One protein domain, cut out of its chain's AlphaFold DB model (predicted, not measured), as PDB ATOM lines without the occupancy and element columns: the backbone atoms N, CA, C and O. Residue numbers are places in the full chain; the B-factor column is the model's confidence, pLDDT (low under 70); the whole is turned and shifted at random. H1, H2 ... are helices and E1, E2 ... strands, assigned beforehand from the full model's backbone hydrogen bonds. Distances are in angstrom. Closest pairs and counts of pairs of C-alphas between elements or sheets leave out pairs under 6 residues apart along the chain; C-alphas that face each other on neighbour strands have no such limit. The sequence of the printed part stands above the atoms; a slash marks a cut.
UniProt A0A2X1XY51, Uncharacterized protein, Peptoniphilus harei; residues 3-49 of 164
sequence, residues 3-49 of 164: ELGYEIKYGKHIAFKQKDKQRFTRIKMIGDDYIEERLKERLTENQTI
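What this domain is: This is residues 3 to 49 of the 164 residues of an uncharacterized protein of Peptoniphilus harei (UniProt A0A2X1XY51). A small two-strand hairpin, E1 and E2, makes one end of an elongated shape, and a single helix, H1, makes the other, its residues 43 to 47 sticking out free. Between them a long loop first folds back beside E2. The printed part has 47 residues, in the order E1, E2, H1; the class is mixed, with 20 residues in named elements, under half. It is loose, with a radius of gyration of the C-alphas of 12.6 A, and spans 39 by 23 by 17 A.

How they stand to each other: E1, residues 6 to 9, and E2, residues 15 to 18, form an antiparallel hairpin at 156 degrees, with N 7 and O 17 2.8 A apart, within hydrogen-bond range. Residues 15 to 16 of E2 also pair, antiparallel, with residues 25 to 26. H1, residues 36 to 47, is apart from E1; every O i to N i+4 pair in it is within hydrogen-bond range.

Where its parts are: E1 begins at C-alpha 6 (36.085, -47.150, -15.834) and measures 10.0 A; E2 measures 10.3 A. H1 measures 16.8 A and ends at C-alpha 47 (43.923, -22.259, -13.725).

The domain as a whole: The C-alphas farthest apart, Gln 22 and Ile 49, are 39.3 A apart. The printed part has no cut. The link E1 to E2 is tight; E2 to H1, 17 residues, is long. Residues 46 to 49 have pLDDT under 70.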
ATOM      1  N   GLU A   3      41.976 -46.831 -18.960       78.31
ATOM      2  CA  GLU A   3      43.158 -47.434 -18.310       78.31
ATOM      3  C   GLU A   3      42.962 -47.735 -16.813       78.31
ATOM      4  O   GLU A   3      43.586 -48.640 -16.275       78.31
ATOM      5  N   LEU A   4      42.053 -47.018 -16.143       81.81
ATOM      6  CA  LEU A   4      41.701 -47.229 -14.733       81.81
ATOM      7  C   LEU A   4      40.510 -48.196 -14.567       81.81
ATOM      8  O   LEU A   4      40.007 -48.359 -13.459       81.81
ATOM      9  N   GLY A   5      40.027 -48.814 -15.653       85.38
ATOM     10  CA  GLY A   5      38.911 -49.765 -15.624       85.38
ATOM     11  C   GLY A   5      37.525 -49.128 -15.469       85.38
ATOM     12  O   GLY A   5      36.611 -49.779 -14.958       85.38
ATOM     13  N   TYR A   6      37.361 -47.867 -15.886       85.94
ATOM     14  CA  TYR A   6      36.085 -47.150 -15.834       85.94
ATOM     15  C   TYR A   6      35.519 -46.854 -17.227       85.94
ATOM     16  O   TYR A   6      36.200 -46.289 -18.085       85.94
ATOM     17  N   GLU A   7      34.233 -47.155 -17.401       89.56
ATOM     18  CA  GLU A   7      33.405 -46.721 -18.526       89.56
ATOM     19  C   GLU A   7      32.679 -45.418 -18.172       89.56
ATOM     20  O   GLU A   7      32.127 -45.270 -17.075       89.56
ATOM     21  N   ILE A   8      32.651 -44.477 -19.116       89.12
ATOM     22  CA  ILE A   8      31.990 -43.178 -18.958       89.12
ATOM     23  C   ILE A   8      30.825 -43.095 -19.937       89.12
ATOM     24  O   ILE A   8      30.983 -43.378 -21.124       89.12
ATOM     25  N   LYS A   9      29.662 -42.665 -19.448       89.81
ATOM     26  CA  LYS A   9      28.497 -42.351 -20.276       89.81
ATOM     27  C   LYS A   9      28.192 -40.859 -20.202       89.81
ATOM     28  O   LYS A   9      27.958 -40.328 -19.115       89.81
ATOM     29  N   TYR A  10      28.136 -40.220 -21.366       85.81
ATOM     30  CA  TYR A  10      27.746 -38.821 -21.519       85.81
ATOM     31  C   TYR A  10      26.258 -38.738 -21.885       85.81
ATOM     32  O   TYR A  10      25.774 -39.446 -22.766       85.81
ATOM     33  N   GLY A  11      25.510 -37.912 -21.162       82.94
ATOM     34  CA  GLY A  11      24.078 -37.671 -21.338       82.94
ATOM     35  C   GLY A  11      23.700 -36.417 -20.552       82.94
ATOM     36  O   GLY A  11      24.578 -35.615 -20.260       82.94
ATOM     37  N   LYS A  12      22.439 -36.258 -20.118       82.94
ATOM     38  CA  LYS A  12      22.037 -35.106 -19.274       82.94
ATOM     39  C   LYS A  12      22.894 -34.953 -18.001       82.94
ATOM     40  O   LYS A  12      23.091 -33.847 -17.521       82.94
ATOM     41  N   HIS A  13      23.379 -36.066 -17.451       83.25
ATOM     42  CA  HIS A  13      24.389 -36.082 -16.397       83.25
ATOM     43  C   HIS A  13      25.428 -37.147 -16.737       83.25
ATOM     44  O   HIS A  13      25.049 -38.253 -17.139       83.25
ATOM     45  N   ILE A  14      26.706 -36.839 -16.526       87.31
ATOM     46  CA  ILE A  14      27.789 -37.812 -16.682       87.31
ATOM     47  C   ILE A  14      27.576 -38.961 -15.683       87.31
ATOM     48  O   ILE A  14      27.133 -38.761 -14.541       87.31
ATOM     49  N   ALA A  15      27.854 -40.185 -16.124       88.81
ATOM     50  CA  ALA A  15      27.786 -41.370 -15.284       88.81
ATOM     51  C   ALA A  15      29.017 -42.258 -15.478       88.81
ATOM     52  O   ALA A  15      29.500 -42.421 -16.599       88.81
ATOM     53  N   PHE A  16      29.484 -42.857 -14.386       89.25
ATOM     54  CA  PHE A  16      30.641 -43.746 -14.362       89.25
ATOM     55  C   PHE A  16      30.220 -45.170 -14.017       89.25
ATOM     56  O   PHE A  16      29.353 -45.387 -13.165       89.25
ATOM     57  N   LYS A  17      30.859 -46.148 -14.651       89.94
ATOM     58  CA  LYS A  17      30.721 -47.563 -14.321       89.94
ATOM     59  C   LYS A  17      32.110 -48.165 -14.168       89.94
ATOM     60  O   LYS A  17      32.930 -48.080 -15.072       89.94
ATOM     61  N   GLN A  18      32.369 -48.738 -13.002       87.81
ATOM     62  CA  GLN A  18      33.578 -49.515 -12.748       87.81
ATOM     63  C   GLN A  18      33.412 -50.913 -13.352       87.81
ATOM     64  O   GLN A  18      32.291 -51.426 -13.375       87.81
ATOM     65  N   LYS A  19      34.512 -51.531 -13.789       84.44
ATOM     66  CA  LYS A  19      34.546 -52.857 -14.429       84.44
ATOM     67  C   LYS A  19      33.682 -53.929 -13.740       84.44
ATOM     68  O   LYS A  19      32.996 -54.676 -14.430       84.44
ATOM     69  N   ASP A  20      33.641 -53.946 -12.407       82.50
ATOM     70  CA  ASP A  20      32.950 -54.987 -11.627       82.50
ATOM     71  C   ASP A  20      31.486 -54.655 -11.283       82.50
ATOM     72  O   ASP A  20      30.785 -55.444 -10.650       82.50
ATOM     73  N   LYS A  21      30.988 -53.476 -11.680       84.00
ATOM     74  CA  LYS A  21      29.617 -53.040 -11.380       84.00
ATOM     75  C   LYS A  21      28.714 -53.220 -12.588       84.00
ATOM     76  O   LYS A  21      29.034 -52.792 -13.689       84.00
ATOM     77  N   GLN A  22      27.518 -53.767 -12.374       83.19
ATOM     78  CA  GLN A  22      26.552 -53.975 -13.459       83.19
ATOM     79  C   GLN A  22      25.907 -52.672 -13.968       83.19
ATOM     80  O   GLN A  22      25.526 -52.594 -15.135       83.19
ATOM     81  N   ARG A  23      25.784 -51.638 -13.123       88.00
ATOM     82  CA  ARG A  23      25.048 -50.395 -13.431       88.00
ATOM     83  C   ARG A  23      25.948 -49.159 -13.382       88.00
ATOM     84  O   ARG A  23      26.905 -49.111 -12.617       88.00
ATOM     85  N   PHE A  24      25.594 -48.147 -14.174       89.75
ATOM     86  CA  PHE A  24      26.216 -46.823 -14.128       89.75
ATOM     87  C   PHE A  24      25.744 -46.034 -12.902       89.75
ATOM     88  O   PHE A  24      24.538 -45.929 -12.658       89.75
ATOM     89  N   THR A  25      26.680 -45.400 -12.202       87.38
ATOM     90  CA  THR A  25      26.398 -44.437 -11.135       87.38
ATOM     91  C   THR A  25      26.491 -43.026 -11.700       87.38
ATOM     92  O   THR A  25      27.509 -42.635 -12.271       87.38
ATOM     93  N   ARG A  26      25.416 -42.246 -11.562       87.06
ATOM     94  CA  ARG A  26      25.399 -40.841 -11.997       87.06
ATOM     95  C   ARG A  26      26.194 -39.996 -11.013       87.06
ATOM     96  O   ARG A  26      26.001 -40.154  -9.809       87.06
ATOM     97  N   ILE A  27      26.992 -39.051 -11.505       85.50
ATOM     98  CA  ILE A  27      27.830 -38.229 -10.620       85.50
ATOM     99  C   ILE A  27      26.993 -37.425  -9.614       85.50
ATOM    100  O   ILE A  27      27.390 -37.296  -8.463       85.50
ATOM    101  N   LYS A  28      25.780 -36.994  -9.991       81.50
ATOM    102  CA  LYS A  28      24.864 -36.284  -9.081       81.50
ATOM    103  C   LYS A  28      24.540 -37.036  -7.779       81.50
ATOM    104  O   LYS A  28      24.056 -36.428  -6.842       81.50
ATOM    105  N   MET A  29      24.724 -38.361  -7.745       82.94
ATOM    106  CA  MET A  29      24.505 -39.166  -6.536       82.94
ATOM    107  C   MET A  29      25.688 -39.113  -5.562       82.94
ATOM    108  O   MET A  29      25.528 -39.494  -4.412       82.94
ATOM    109  N   ILE A  30      26.867 -38.686  -6.021       81.38
ATOM    110  CA  ILE A  30      28.079 -38.565  -5.199       81.38
ATOM    111  C   ILE A  30      28.008 -37.292  -4.342       81.38
ATOM    112  O   ILE A  30      28.496 -37.281  -3.217       81.38
ATOM    113  N   GLY A  31      27.364 -36.241  -4.857       82.69
ATOM    114  CA  GLY A  31      27.088 -34.996  -4.145       82.69
ATOM    115  C   GLY A  31      27.082 -33.787  -5.078       82.69
ATOM    116  O   GLY A  31      27.582 -33.858  -6.206       82.69
ATOM    117  N   ASP A  32      26.554 -32.667  -4.588       82.62
ATOM    118  CA  ASP A  32      26.452 -31.414  -5.352       82.62
ATOM    119  C   ASP A  32      27.828 -30.866  -5.753       82.62
ATOM    120  O   ASP A  32      27.997 -30.240  -6.796       82.62
ATOM    121  N   ASP A  33      28.850 -31.183  -4.959       81.12
ATOM    122  CA  ASP A  33      30.264 -30.919  -5.224       81.12
ATOM    123  C   ASP A  33      30.821 -31.589  -6.484       81.12
ATOM    124  O   ASP A  33      31.870 -31.186  -6.977       81.12
ATOM    125  N   TYR A  34      30.165 -32.609  -7.022       79.62
ATOM    126  CA  TYR A  34      30.690 -33.361  -8.160       79.62
ATOM    127  C   TYR A  34      29.877 -33.133  -9.436       79.62
ATOM    128  O   TYR A  34      30.141 -33.757 -10.461       79.62
ATOM    129  N   ILE A  35      28.906 -32.220  -9.423       85.81
ATOM    130  CA  ILE A  35      28.150 -31.867 -10.627       85.81
ATOM    131  C   ILE A  35      29.095 -31.256 -11.674       85.81
ATOM    132  O   ILE A  35      30.073 -30.586 -11.353       85.81
ATOM    133  N   GLU A  36      28.800 -31.510 -12.948       81.44
ATOM    134  CA  GLU A  36      29.626 -31.088 -14.082       81.44
ATOM    135  C   GLU A  36      29.924 -29.582 -14.082       81.44
ATOM    136  O   GLU A  36      31.056 -29.190 -14.345       81.44
ATOM    137  N   GLU A  37      28.938 -28.749 -13.743       84.88
ATOM    138  CA  GLU A  37      29.093 -27.292 -13.643       84.88
ATOM    139  C   GLU A  37      30.138 -26.910 -12.589       84.88
ATOM    140  O   GLU A  37      31.079 -26.184 -12.894       84.88
ATOM    141  N   ARG A  38      30.050 -27.501 -11.393       85.56
ATOM    142  CA  ARG A  38      30.969 -27.238 -10.279       85.56
ATOM    143  C   ARG A  38      32.378 -27.776 -10.536       85.56
ATOM    144  O   ARG A  38      33.366 -27.181 -10.120       85.56
ATOM    145  N   LEU A  39      32.497 -28.890 -11.260       83.19
ATOM    146  CA  LEU A  39      33.796 -29.405 -11.704       83.19
ATOM    147  C   LEU A  39      34.440 -28.504 -12.764       83.19
ATOM    148  O   LEU A  39      35.652 -28.294 -12.718       83.19
ATOM    149  N   LYS A  40      33.647 -27.961 -13.698       84.88
ATOM    150  CA  LYS A  40      34.127 -26.983 -14.686       84.88
ATOM    151  C   LYS A  40      34.576 -25.695 -14.004       84.88
ATOM    152  O   LYS A  40      35.679 -25.245 -14.289       84.88
ATOM    153  N   GLU A  41      33.783 -25.185 -13.066       86.31
ATOM    154  CA  GLU A  41      34.101 -24.000 -12.263       86.31
ATOM    155  C   GLU A  41      35.444 -24.159 -11.537       86.31
ATOM    156  O   GLU A  41      36.351 -23.355 -11.754       86.31
ATOM    157  N   ARG A  42      35.647 -25.272 -10.816       82.56
ATOM    158  CA  ARG A  42      36.933 -25.565 -10.155       82.56
ATOM    159  C   ARG A  42      38.109 -25.676 -11.121       82.56
ATOM    160  O   ARG A  42      39.229 -25.323 -10.762       82.56
ATOM    161  N   LEU A  43      37.904 -26.217 -12.322       81.62
ATOM    162  CA  LEU A  43      38.969 -26.291 -13.328       81.62
ATOM    163  C   LEU A  43      39.381 -24.890 -13.789       81.62
ATOM    164  O   LEU A  43      40.577 -24.637 -13.920       81.62
ATOM    165  N   THR A  44      38.426 -23.978 -13.982       81.00
ATOM    166  CA  THR A  44      38.710 -22.561 -14.267       81.00
ATOM    167  C   THR A  44      39.354 -21.836 -13.085       81.00
ATOM    168  O   THR A  44      40.336 -21.126 -13.283       81.00
ATOM    169  N   GLU A  45      38.884 -22.044 -11.854       77.06
ATOM    170  CA  GLU A  45      39.475 -21.440 -10.649       77.06
ATOM    171  C   GLU A  45      40.924 -21.896 -10.438       77.06
ATOM    172  O   GLU A  45      41.816 -21.072 -10.233       77.06
ATOM    173  N   ASN A  46      41.201 -23.194 -10.585       67.00
ATOM    174  CA  ASN A  46      42.547 -23.745 -10.428       67.00
ATOM    175  C   ASN A  46      43.529 -23.275 -11.515       67.00
ATOM    176  O   ASN A  46      44.730 -23.231 -11.257       67.00
ATOM    177  N   GLN A  47      43.059 -22.872 -12.703       63.75
ATOM    178  CA  GLN A  47      43.923 -22.259 -13.725       63.75
ATOM    179  C   GLN A  47      44.454 -20.879 -13.304       63.75
ATOM    180  O   GLN A  47      45.501 -20.449 -13.790       63.75
ATOM    181  N   THR A  48      43.762 -20.183 -12.397       60.25
ATOM    182  CA  THR A  48      44.200 -18.866 -11.901       60.25
ATOM    183  C   THR A  48      45.295 -18.953 -10.843       60.25
ATOM    184  O   THR A  48      45.983 -17.959 -10.591       60.25
ATOM    185  N   ILE A  49      45.517 -20.142 -10.271       63.00
ATOM    186  CA  ILE A  49      46.620 -20.405  -9.351       63.00
ATOM    187  C   ILE A  49      47.905 -20.447 -10.180       63.00
ATOM    188  O   ILE A  49      48.399 -21.501 -10.578       63.00
TER     189      ILE A  49